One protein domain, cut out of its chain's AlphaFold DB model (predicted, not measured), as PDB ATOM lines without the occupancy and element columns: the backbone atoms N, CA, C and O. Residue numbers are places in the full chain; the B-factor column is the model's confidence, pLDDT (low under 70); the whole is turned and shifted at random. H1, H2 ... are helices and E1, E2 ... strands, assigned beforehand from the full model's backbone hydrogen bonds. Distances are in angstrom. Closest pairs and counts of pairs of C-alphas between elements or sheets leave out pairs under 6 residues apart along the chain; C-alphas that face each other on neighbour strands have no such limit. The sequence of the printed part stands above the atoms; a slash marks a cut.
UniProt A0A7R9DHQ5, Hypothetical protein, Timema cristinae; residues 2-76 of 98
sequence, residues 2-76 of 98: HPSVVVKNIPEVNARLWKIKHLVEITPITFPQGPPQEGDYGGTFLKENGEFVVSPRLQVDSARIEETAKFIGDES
ATOM      1  N   HIS A   2     241.016 175.667 294.779       73.31
ATOM      2  CA  HIS A   2     241.784 176.801 295.284       73.31
ATOM      3  C   HIS A   2     241.372 178.070 294.522       73.31
ATOM      4  O   HIS A   2     241.076 177.980 293.329       73.31
ATOM      5  N   PRO A   3     241.286 179.234 295.185       80.44
ATOM      6  CA  PRO A   3     240.948 180.472 294.498       80.44
ATOM      7  C   PRO A   3     242.087 180.857 293.548       80.44
ATOM      8  O   PRO A   3     243.222 181.053 293.978       80.44
ATOM      9  N   SER A   4     241.781 180.973 292.260       84.38
ATOM     10  CA  SER A   4     242.700 181.496 291.252       84.38
ATOM     11  C   SER A   4     242.517 183.008 291.113       84.38
ATOM     12  O   SER A   4     241.403 183.530 291.157       84.38
ATOM     13  N   VAL A   5     243.627 183.731 290.966       88.00
ATOM     14  CA  VAL A   5     243.633 185.189 290.790       88.00
ATOM     15  C   VAL A   5     244.422 185.521 289.533       88.00
ATOM     16  O   VAL A   5     245.554 185.076 289.366       88.00
ATOM     17  N   VAL A   6     243.827 186.325 288.654       88.94
ATOM     18  CA  VAL A   6     244.476 186.782 287.424       88.94
ATOM     19  C   VAL A   6     245.203 188.091 287.695       88.94
ATOM     20  O   VAL A   6     244.613 189.059 288.174       88.94
ATOM     21  N   VAL A   7     246.491 188.133 287.364       89.69
ATOM     22  CA  VAL A   7     247.337 189.318 287.529       89.69
ATOM     23  C   VAL A   7     248.036 189.671 286.222       89.69
ATOM     24  O   VAL A   7     248.312 188.811 285.388       89.69
ATOM     25  N   LYS A   8     248.327 190.960 286.030       91.00
ATOM     26  CA  LYS A   8     249.060 191.440 284.852       91.00
ATOM     27  C   LYS A   8     250.535 191.049 284.962       91.00
ATOM     28  O   LYS A   8     251.138 191.230 286.017       91.00
ATOM     29  N   ASN A   9     251.130 190.608 283.854       90.75
ATOM     30  CA  ASN A   9     252.569 190.367 283.752       90.75
ATOM     31  C   ASN A   9     253.328 191.701 283.608       90.75
ATOM     32  O   ASN A   9     253.736 192.083 282.514       90.75
ATOM     33  N   ILE A  10     253.447 192.444 284.711       95.31
ATOM     34  CA  ILE A  10     254.196 193.705 284.793       95.31
ATOM     35  C   ILE A  10     255.316 193.596 285.837       95.31
ATOM     36  O   ILE A  10     255.157 192.860 286.815       95.31
ATOM     37  N   PRO A  11     256.432 194.342 285.688       94.56
ATOM     38  CA  PRO A  11     257.597 194.213 286.568       94.56
ATOM     39  C   PRO A  11     257.274 194.350 288.061       94.56
ATOM     40  O   PRO A  11     257.791 193.595 288.881       94.56
ATOM     41  N   GLU A  12     256.371 195.268 288.412       95.56
ATOM     42  CA  GLU A  12     255.948 195.489 289.797       95.56
ATOM     43  C   GLU A  12     255.266 194.252 290.408       95.56
ATOM     44  O   GLU A  12     255.574 193.854 291.533       95.56
ATOM     45  N   VAL A  13     254.365 193.615 289.657       93.94
ATOM     46  CA  VAL A  13     253.661 192.396 290.081       93.94
ATOM     47  C   VAL A  13     254.635 191.225 290.147       93.94
ATOM     48  O   VAL A  13     254.649 190.498 291.139       93.94
ATOM     49  N   ASN A  14     255.513 191.086 289.152       92.62
ATOM     50  CA  ASN A  14     256.501 190.010 289.106       92.62
ATOM     51  C   ASN A  14     257.456 190.062 290.303       92.62
ATOM     52  O   ASN A  14     257.768 189.022 290.878       92.62
ATOM     53  N   ALA A  15     257.875 191.256 290.733       94.69
ATOM     54  CA  ALA A  15     258.702 191.423 291.925       94.69
ATOM     55  C   ALA A  15     257.978 190.980 293.210       94.69
ATOM     56  O   ALA A  15     258.599 190.397 294.100       94.69
ATOM     57  N   ARG A  16     256.662 191.227 293.317       93.88
ATOM     58  CA  ARG A  16     255.842 190.752 294.446       93.88
ATOM     59  C   ARG A  16     255.687 189.231 294.418       93.88
ATOM     60  O   ARG A  16     255.919 188.593 295.441       93.88
ATOM     61  N   LEU A  17     255.374 188.655 293.255       93.44
ATOM     62  CA  LEU A  17     255.250 187.205 293.065       93.44
ATOM     63  C   LEU A  17     256.563 186.473 293.368       93.44
ATOM     64  O   LEU A  17     256.550 185.430 294.015       93.44
ATOM     65  N   TRP A  18     257.706 187.054 292.997       93.69
ATOM     66  CA  TRP A  18     259.025 186.478 293.267       93.69
ATOM     67  C   TRP A  18     259.315 186.269 294.753       93.69
ATOM     68  O   TRP A  18     259.962 185.287 295.118       93.69
ATOM     69  N   LYS A  19     258.820 187.156 295.625       95.31
ATOM     70  CA  LYS A  19     258.999 187.027 297.080       95.31
ATOM     71  C   LYS A  19     258.244 185.825 297.651       95.31
ATOM     72  O   LYS A  19     258.721 185.194 298.588       95.31
ATOM     73  N   ILE A  20     257.094 185.495 297.065       94.50
ATOM     74  CA  ILE A  20     256.192 184.432 297.531       94.50
ATOM     75  C   ILE A  20     256.174 183.207 296.610       94.50
ATOM     76  O   ILE A  20     255.302 182.360 296.756       94.50
ATOM     77  N   LYS A  21     257.143 183.064 295.693       91.31
ATOM     78  CA  LYS A  21     257.179 181.996 294.668       91.31
ATOM     79  C   LYS A  21     257.117 180.555 295.194       91.31
ATOM     80  O   LYS A  21     256.955 179.629 294.419       91.31
ATOM     81  N   HIS A  22     257.349 180.367 296.489       92.69
ATOM     82  CA  HIS A  22     257.332 179.072 297.167       92.69
ATOM     83  C   HIS A  22     255.952 178.730 297.757       92.69
ATOM     84  O   HIS A  22     255.765 177.620 298.239       92.69
ATOM     85  N   LEU A  23     255.006 179.677 297.739       92.19
ATOM     86  CA  LEU A  23     253.639 179.535 298.259       92.19
ATOM     87  C   LEU A  23     252.573 179.626 297.163       92.19
ATOM     88  O   LEU A  23     251.400 179.398 297.444       92.19
ATOM     89  N   VAL A  24     252.955 180.012 295.943       89.94
ATOM     90  CA  VAL A  24     252.029 180.226 294.827       89.94
ATOM     91  C   VAL A  24     252.483 179.452 293.601       89.94
ATOM     92  O   VAL A  24     253.677 179.350 293.325       89.94
ATOM     93  N   GLU A  25     251.514 178.958 292.844       89.19
ATOM     94  CA  GLU A  25     251.721 178.401 291.515       89.19
ATOM     95  C   GLU A  25     251.404 179.476 290.471       89.19
ATOM     96  O   GLU A  25     250.386 180.166 290.564       89.19
ATOM     97  N   ILE A  26     252.307 179.667 289.507       88.94
ATOM     98  CA  ILE A  26     252.176 180.687 288.463       88.94
ATOM     99  C   ILE A  26     252.018 179.972 287.127       88.94
ATOM    100  O   ILE A  26     252.983 179.420 286.599       88.94
ATOM    101  N   THR A  27     250.814 180.043 286.564       89.06
ATOM    102  CA  THR A  27     250.475 179.411 285.284       89.06
ATOM    103  C   THR A  27     250.175 180.490 284.242       89.06
ATOM    104  O   THR A  27     249.391 181.404 284.522       89.06
ATOM    105  N   PRO A  28     250.790 180.442 283.045       88.88
ATOM    106  CA  PRO A  28     250.476 181.387 281.980       88.88
ATOM    107  C   PRO A  28     249.056 181.154 281.459       88.88
ATOM    108  O   PRO A  28     248.629 180.013 281.287       88.88
ATOM    109  N   ILE A  29     248.340 182.241 281.171       87.00
ATOM    110  CA  ILE A  29     246.993 182.159 280.604       87.00
ATOM    111  C   ILE A  29     247.091 182.083 279.081       87.00
ATOM    112  O   ILE A  29     247.691 182.958 278.451       87.00
ATOM    113  N   THR A  30     246.484 181.057 278.490       86.56
ATOM    114  CA  THR A  30     246.392 180.869 277.038       86.56
ATOM    115  C   THR A  30     244.946 180.999 276.569       86.56
ATOM    116  O   THR A  30     244.007 180.633 277.275       86.56
ATOM    117  N   PHE A  31     244.759 181.527 275.359       84.62
ATOM    118  CA  PHE A  31     243.445 181.747 274.746       84.62
ATOM    119  C   PHE A  31     243.294 180.866 273.498       84.62
ATOM    120  O   PHE A  31     243.410 181.373 272.382       84.62
ATOM    121  N   PRO A  32     243.064 179.546 273.643       79.38
ATOM    122  CA  PRO A  32     242.973 178.639 272.497       79.38
ATOM    123  C   PRO A  32     241.817 178.981 271.543       79.38
ATOM    124  O   PRO A  32     241.913 178.709 270.353       79.38
ATOM    125  N   GLN A  33     240.739 179.585 272.053       74.19
ATOM    126  CA  GLN A  33     239.560 180.004 271.278       74.19
ATOM    127  C   GLN A  33     239.566 181.511 270.952       74.19
ATOM    128  O   GLN A  33     238.584 182.037 270.440       74.19
ATOM    129  N   GLY A  34     240.665 182.214 271.249       76.88
ATOM    130  CA  GLY A  34     240.740 183.671 271.166       76.88
ATOM    131  C   GLY A  34     240.164 184.392 272.397       76.88
ATOM    132  O   GLY A  34     239.724 183.755 273.359       76.88
ATOM    133  N   PRO A  35     240.238 185.733 272.416       74.56
ATOM    134  CA  PRO A  35     239.649 186.541 273.475       74.56
ATOM    135  C   PRO A  35     238.111 186.490 273.407       74.56
ATOM    136  O   PRO A  35     237.557 186.398 272.310       74.56
ATOM    137  N   PRO A  36     237.409 186.580 274.551       72.12
ATOM    138  CA  PRO A  36     235.952 186.633 274.556       72.12
ATOM    139  C   PRO A  36     235.472 187.901 273.840       72.12
ATOM    140  O   PRO A  36     235.980 188.993 274.109       72.12
ATOM    141  N   GLN A  37     234.512 187.752 272.928       69.25
ATOM    142  CA  GLN A  37     233.868 188.882 272.264       69.25
ATOM    143  C   GLN A  37     232.710 189.428 273.110       69.25
ATOM    144  O   GLN A  37     232.224 188.791 274.049       69.25
ATOM    145  N   GLU A  38     232.304 190.656 272.796       62.34
ATOM    146  CA  GLU A  38     231.225 191.367 273.477       62.34
ATOM    147  C   GLU A  38     229.907 190.588 273.313       62.34
ATOM    148  O   GLU A  38     229.340 190.526 272.227       62.34
ATOM    149  N   GLY A  39     229.464 189.921 274.386       63.03
ATOM    150  CA  GLY A  39     228.295 189.026 274.380       63.03
ATOM    151  C   GLY A  39     228.548 187.637 274.979       63.03
ATOM    152  O   GLY A  39     227.610 187.008 275.460       63.03
ATOM    153  N   ASP A  40     229.808 187.191 275.066       60.03
ATOM    154  CA  ASP A  40     230.165 185.839 275.540       60.03
ATOM    155  C   ASP A  40     230.428 185.741 277.057       60.03
ATOM    156  O   ASP A  40     230.858 184.702 277.563       60.03
ATOM    157  N   TYR A  41     230.147 186.797 277.827       61.38
ATOM    158  CA  TYR A  41     230.504 186.887 279.253       61.38
ATOM    159  C   TYR A  41     229.885 185.787 280.137       61.38
ATOM    160  O   TYR A  41     230.441 185.466 281.185       61.38
ATOM    161  N   GLY A  42     228.765 185.187 279.718       61.62
ATOM    162  CA  GLY A  42     228.088 184.115 280.458       61.62
ATOM    163  C   GLY A  42     228.698 182.719 280.283       61.62
ATOM    164  O   GLY A  42     228.360 181.815 281.044       61.62
ATOM    165  N   GLY A  43     229.583 182.527 279.296       64.81
ATOM    166  CA  GLY A  43     230.095 181.214 278.887       64.81
ATOM    167  C   GLY A  43     231.605 181.037 279.030       64.81
ATOM    168  O   GLY A  43     232.153 180.118 278.429       64.81
ATOM    169  N   THR A  44     232.298 181.900 279.774       75.56
ATOM    170  CA  THR A  44     233.761 181.821 279.914       75.56
ATOM    171  C   THR A  44     234.184 181.122 281.202       75.56
ATOM    172  O   THR A  44     233.616 181.358 282.267       75.56
ATOM    173  N   PHE A  45     235.185 180.248 281.117       78.19
ATOM    174  CA  PHE A  45     235.766 179.580 282.278       78.19
ATOM    175  C   PHE A  45     237.286 179.470 282.141       78.19
ATOM    176  O   PHE A  45     237.804 179.091 281.087       78.19
ATOM    177  N   LEU A  46     238.000 179.776 283.227       81.88
ATOM    178  CA  LEU A  46     239.444 179.588 283.330       81.88
ATOM    179  C   LEU A  46     239.726 178.220 283.957       81.88
ATOM    180  O   LEU A  46     239.410 177.992 285.125       81.88
ATOM    181  N   LYS A  47     240.328 177.315 283.184       81.31
ATOM    182  CA  LYS A  47     240.777 176.020 283.704       81.31
ATOM    183  C   LYS A  47     242.019 176.180 284.579       81.31
ATOM    184  O   LYS A  47     242.816 177.093 284.381       81.31
ATOM    185  N   GLU A  48     242.239 175.211 285.464       78.00
ATOM    186  CA  GLU A  48     243.449 175.124 286.301       78.00
ATOM    187  C   GLU A  48     244.740 175.050 285.460       78.00
ATOM    188  O   GLU A  48     245.769 175.586 285.857       78.00
ATOM    189  N   ASN A  49     244.660 174.512 284.238       78.19
ATOM    190  CA  ASN A  49     245.780 174.440 283.291       78.19
ATOM    191  C   ASN A  49     246.173 175.801 282.671       78.19
ATOM    192  O   ASN A  49     247.061 175.846 281.825       78.19
ATOM    193  N   GLY A  50     245.486 176.897 283.017       79.31
ATOM    194  CA  GLY A  50     245.715 178.224 282.433       79.31
ATOM    195  C   GLY A  50     244.987 178.467 281.108       79.31
ATOM    196  O   GLY A  50     245.094 179.548 280.536       79.31
ATOM    197  N   GLU A  51     244.207 177.508 280.611       84.25
ATOM    198  CA  GLU A  51     243.392 177.716 279.411       84.25
ATOM    199  C   GLU A  51     242.141 178.534 279.738       84.25
ATOM    200  O   GLU A  51     241.287 178.107 280.524       84.25
ATOM    201  N   PHE A  52     242.000 179.680 279.078       81.88
ATOM    202  CA  PHE A  52     240.765 180.447 279.068       81.88
ATOM    203  C   PHE A  52     239.855 179.922 277.960       81.88
ATOM    204  O   PHE A  52     240.117 180.109 276.769       81.88
ATOM    205  N   VAL A  53     238.791 179.226 278.353       77.81
ATOM    206  CA  VAL A  53     237.853 178.607 277.419       77.81
ATOM    207  C   VAL A  53     236.564 179.407 277.391       77.81
ATOM    208  O   VAL A  53     235.887 179.563 278.406       77.81
ATOM    209  N   VAL A  54     236.202 179.863 276.198       72.81
ATOM    210  CA  VAL A  54     234.854 180.326 275.882       72.81
ATOM    211  C   VAL A  54     234.066 179.094 275.445       72.81
ATOM    212  O   VAL A  54     234.454 178.423 274.492       72.81
ATOM    213  N   SER A  55     233.017 178.728 276.179       65.44
ATOM    214  CA  SER A  55     232.126 177.621 275.836       65.44
ATOM    215  C   SER A  55     231.037 178.129 274.886       65.44
ATOM    216  O   SER A  55     230.150 178.860 275.332       65.44
ATOM    217  N   PRO A  56     231.013 177.691 273.612       59.94
ATOM    218  CA  PRO A  56     229.969 178.085 272.661       59.94
ATOM    219  C   PRO A  56     228.583 177.540 273.033       59.94
ATOM    220  O   PRO A  56     227.574 177.956 272.480       59.94
ATOM    221  N   ARG A  57     228.508 176.584 273.972       56.91
ATOM    222  CA  ARG A  57     227.280 175.832 274.296       56.91
ATOM    223  C   ARG A  57     226.171 176.666 274.946       56.91
ATOM    224  O   ARG A  57     225.077 176.143 275.125       56.91
ATOM    225  N   LEU A  58     226.448 177.913 275.321       55.94
ATOM    226  CA  LEU A  58     225.454 178.854 275.852       55.94
ATOM    227  C   LEU A  58     224.935 179.842 274.804       55.94
ATOM    228  O   LEU A  58     224.052 180.635 275.123       55.94
ATOM    229  N   GLN A  59     225.428 179.788 273.565       60.47
ATOM    230  CA  GLN A  59     224.797 180.527 272.484       60.47
ATOM    231  C   GLN A  59     223.510 179.797 272.099       60.47
ATOM    232  O   GLN A  59     223.524 178.652 271.643       60.47
ATOM    233  N   VAL A  60     222.376 180.446 272.367       65.75
ATOM    234  CA  VAL A  60     221.075 179.939 271.947       65.75
ATOM    235  C   VAL A  60     221.025 180.050 270.430       65.75
ATOM    236  O   VAL A  60     221.025 181.151 269.887       65.75
ATOM    237  N   ASP A  61     221.022 178.903 269.758       76.44
ATOM    238  CA  ASP A  61     220.911 178.828 268.306       76.44
ATOM    239  C   ASP A  61     219.570 179.439 267.869       76.44
ATOM    240  O   ASP A  61     218.496 178.885 268.126       76.44
ATOM    241  N   SER A  62     219.636 180.620 267.255       76.94
ATOM    242  CA  SER A  62     218.465 181.382 266.826       76.94
ATOM    243  C   SER A  62     217.640 180.619 265.794       76.94
ATOM    244  O   SER A  62     216.410 180.654 265.866       76.94
ATOM    245  N   ALA A  63     218.284 179.845 264.915       84.06
ATOM    246  CA  ALA A  63     217.588 179.019 263.932       84.06
ATOM    247  C   ALA A  63     216.696 177.978 264.624       84.06
ATOM    248  O   ALA A  63     215.526 177.827 264.272       84.06
ATOM    249  N   ARG A  64     217.198 177.345 265.694       82.38
ATOM    250  CA  ARG A  64     216.421 176.377 266.482       82.38
ATOM    251  C   ARG A  64     215.218 176.999 267.183       82.38
ATOM    252  O   ARG A  64     214.181 176.340 267.296       82.38
ATOM    253  N   ILE A  65     215.329 178.239 267.666       83.69
ATOM    254  CA  ILE A  65     214.190 178.952 268.269       83.69
ATOM    255  C   ILE A  65     213.104 179.176 267.215       83.69
ATOM    256  O   ILE A  65     211.932 178.885 267.463       83.69
ATOM    257  N   GLU A  66     213.490 179.652 266.031       86.19
ATOM    258  CA  GLU A  66     212.562 179.908 264.930       86.19
ATOM    259  C   GLU A  66     211.891 178.629 264.423       86.19
ATOM    260  O   GLU A  66     210.682 178.618 264.196       86.19
ATOM    261  N   GLU A  67     212.644 177.541 264.265       87.75
ATOM    262  CA  GLU A  67     212.097 176.232 263.894       87.75
ATOM    263  C   GLU A  67     211.111 175.716 264.944       87.75
ATOM    264  O   GLU A  67     210.036 175.229 264.598       87.75
ATOM    265  N   THR A  68     211.431 175.882 266.230       86.38
ATOM    266  CA  THR A  68     210.534 175.495 267.325       86.38
ATOM    267  C   THR A  68     209.244 176.315 267.290       86.38
ATOM    268  O   THR A  68     208.158 175.755 267.436       86.38
ATOM    269  N   ALA A  69     209.338 177.624 267.046       86.25
ATOM    270  CA  ALA A  69     208.175 178.498 266.918       86.25
ATOM    271  C   ALA A  69     207.296 178.110 265.717       86.25
ATOM    272  O   ALA A  69     206.081 177.980 265.870       86.25
ATOM    273  N   LYS A  70     207.905 177.843 264.551       88.38
ATOM    274  CA  LYS A  70     207.206 177.355 263.349       88.38
ATOM    275  C   LYS A  70     206.510 176.019 263.612       88.38
ATOM    276  O   LYS A  70     205.342 175.870 263.287       88.38
ATOM    277  N   PHE A  71     207.191 175.077 264.265       84.50
ATOM    278  CA  PHE A  71     206.640 173.761 264.596       84.50
ATOM    279  C   PHE A  71     205.503 173.806 265.632       84.50
ATOM    280  O   PHE A  71     204.624 172.942 265.639       84.50
ATOM    281  N   ILE A  72     205.525 174.773 266.552       82.75
ATOM    282  CA  ILE A  72     204.438 174.975 267.519       82.75
ATOM    283  C   ILE A  72     203.223 175.622 266.842       82.75
ATOM    284  O   ILE A  72     202.101 175.234 267.155       82.75
ATOM    285  N   GLY A  73     203.446 176.581 265.938       81.50
ATOM    286  CA  GLY A  73     202.389 177.325 265.248       81.50
ATOM    287  C   GLY A  73     201.796 176.641 264.013       81.50
ATOM    288  O   GLY A  73     200.908 177.210 263.390       81.50
ATOM    289  N   ASP A  74     202.284 175.460 263.637       84.69
ATOM    290  CA  ASP A  74     201.836 174.754 262.438       84.69
ATOM    291  C   ASP A  74     200.392 174.236 262.588       84.69
ATOM    292  O   ASP A  74     200.117 173.329 263.378       84.69
ATOM    293  N   GLU A  75     199.469 174.796 261.801       76.88
ATOM    294  CA  GLU A  75     198.051 174.407 261.762       76.88
ATOM    295  C   GLU A  75     197.831 172.987 261.220       76.88
ATOM    296  O   GLU A  75     196.803 172.369 261.501       76.88
ATOM    297  N   SER A  76     198.796 172.430 260.478       80.50
ATOM    298  CA  SER A  76     198.727 171.043 260.001       80.50
ATOM    299  C   SER A  76     198.946 170.017 261.120       80.50
ATOM    300  O   SER A  76     198.694 168.818 260.945       80.50
TER     301      SER A  76
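What this domain is: This is residues 2 to 76 of the 98 residues of the protein "Hypothetical protein" of Timema cristinae (UniProt A0A7R9DHQ5). A rod-like, drawn-out chain with little regular structure has helix H1 toward one end, the small hairpin of E1 and E2 along the way, and helix H2 toward the other end, where residues 60 to 76 stick out. The 75 printed residues, in the order H1, E1, E2, H2, are of mixed class, with 27 in named elements; the two-strand sheet is antiparallel. The whole is extended, with a radius of gyration of the C-alphas of 20.7 A and spans of 72 by 22 by 16 A.

How they stand to each other: H1, residues 11 to 19, has 4 of 5 O i to N i+4 pairs within hydrogen-bond range. E1, residues 44 to 46, and E2, residues 52 to 54, form an antiparallel hairpin at 160 degrees; N 45 and O 53 are 2.9 A apart. In H2, residues 62 to 73, every such pair is within range. H1 and H2 are apart.

Where its parts are: H1 begins at C-alpha 11 (257.597, 194.213, 286.568) and measures 12.8 A; E1 measures 7.0 A and E2 6.7 A. H2 measures 16.7 A, ending at C-alpha 73 (202.389, 177.325, 265.248).

The domain as a whole: The C-alphas farthest apart, of Lys 19 and Ser 76, are 72.5 A apart. The printed part has no cut. The link from H1 to E1 is long, 24 residues. Residues 37 to 43 and 55 to 60 have pLDDT under 70.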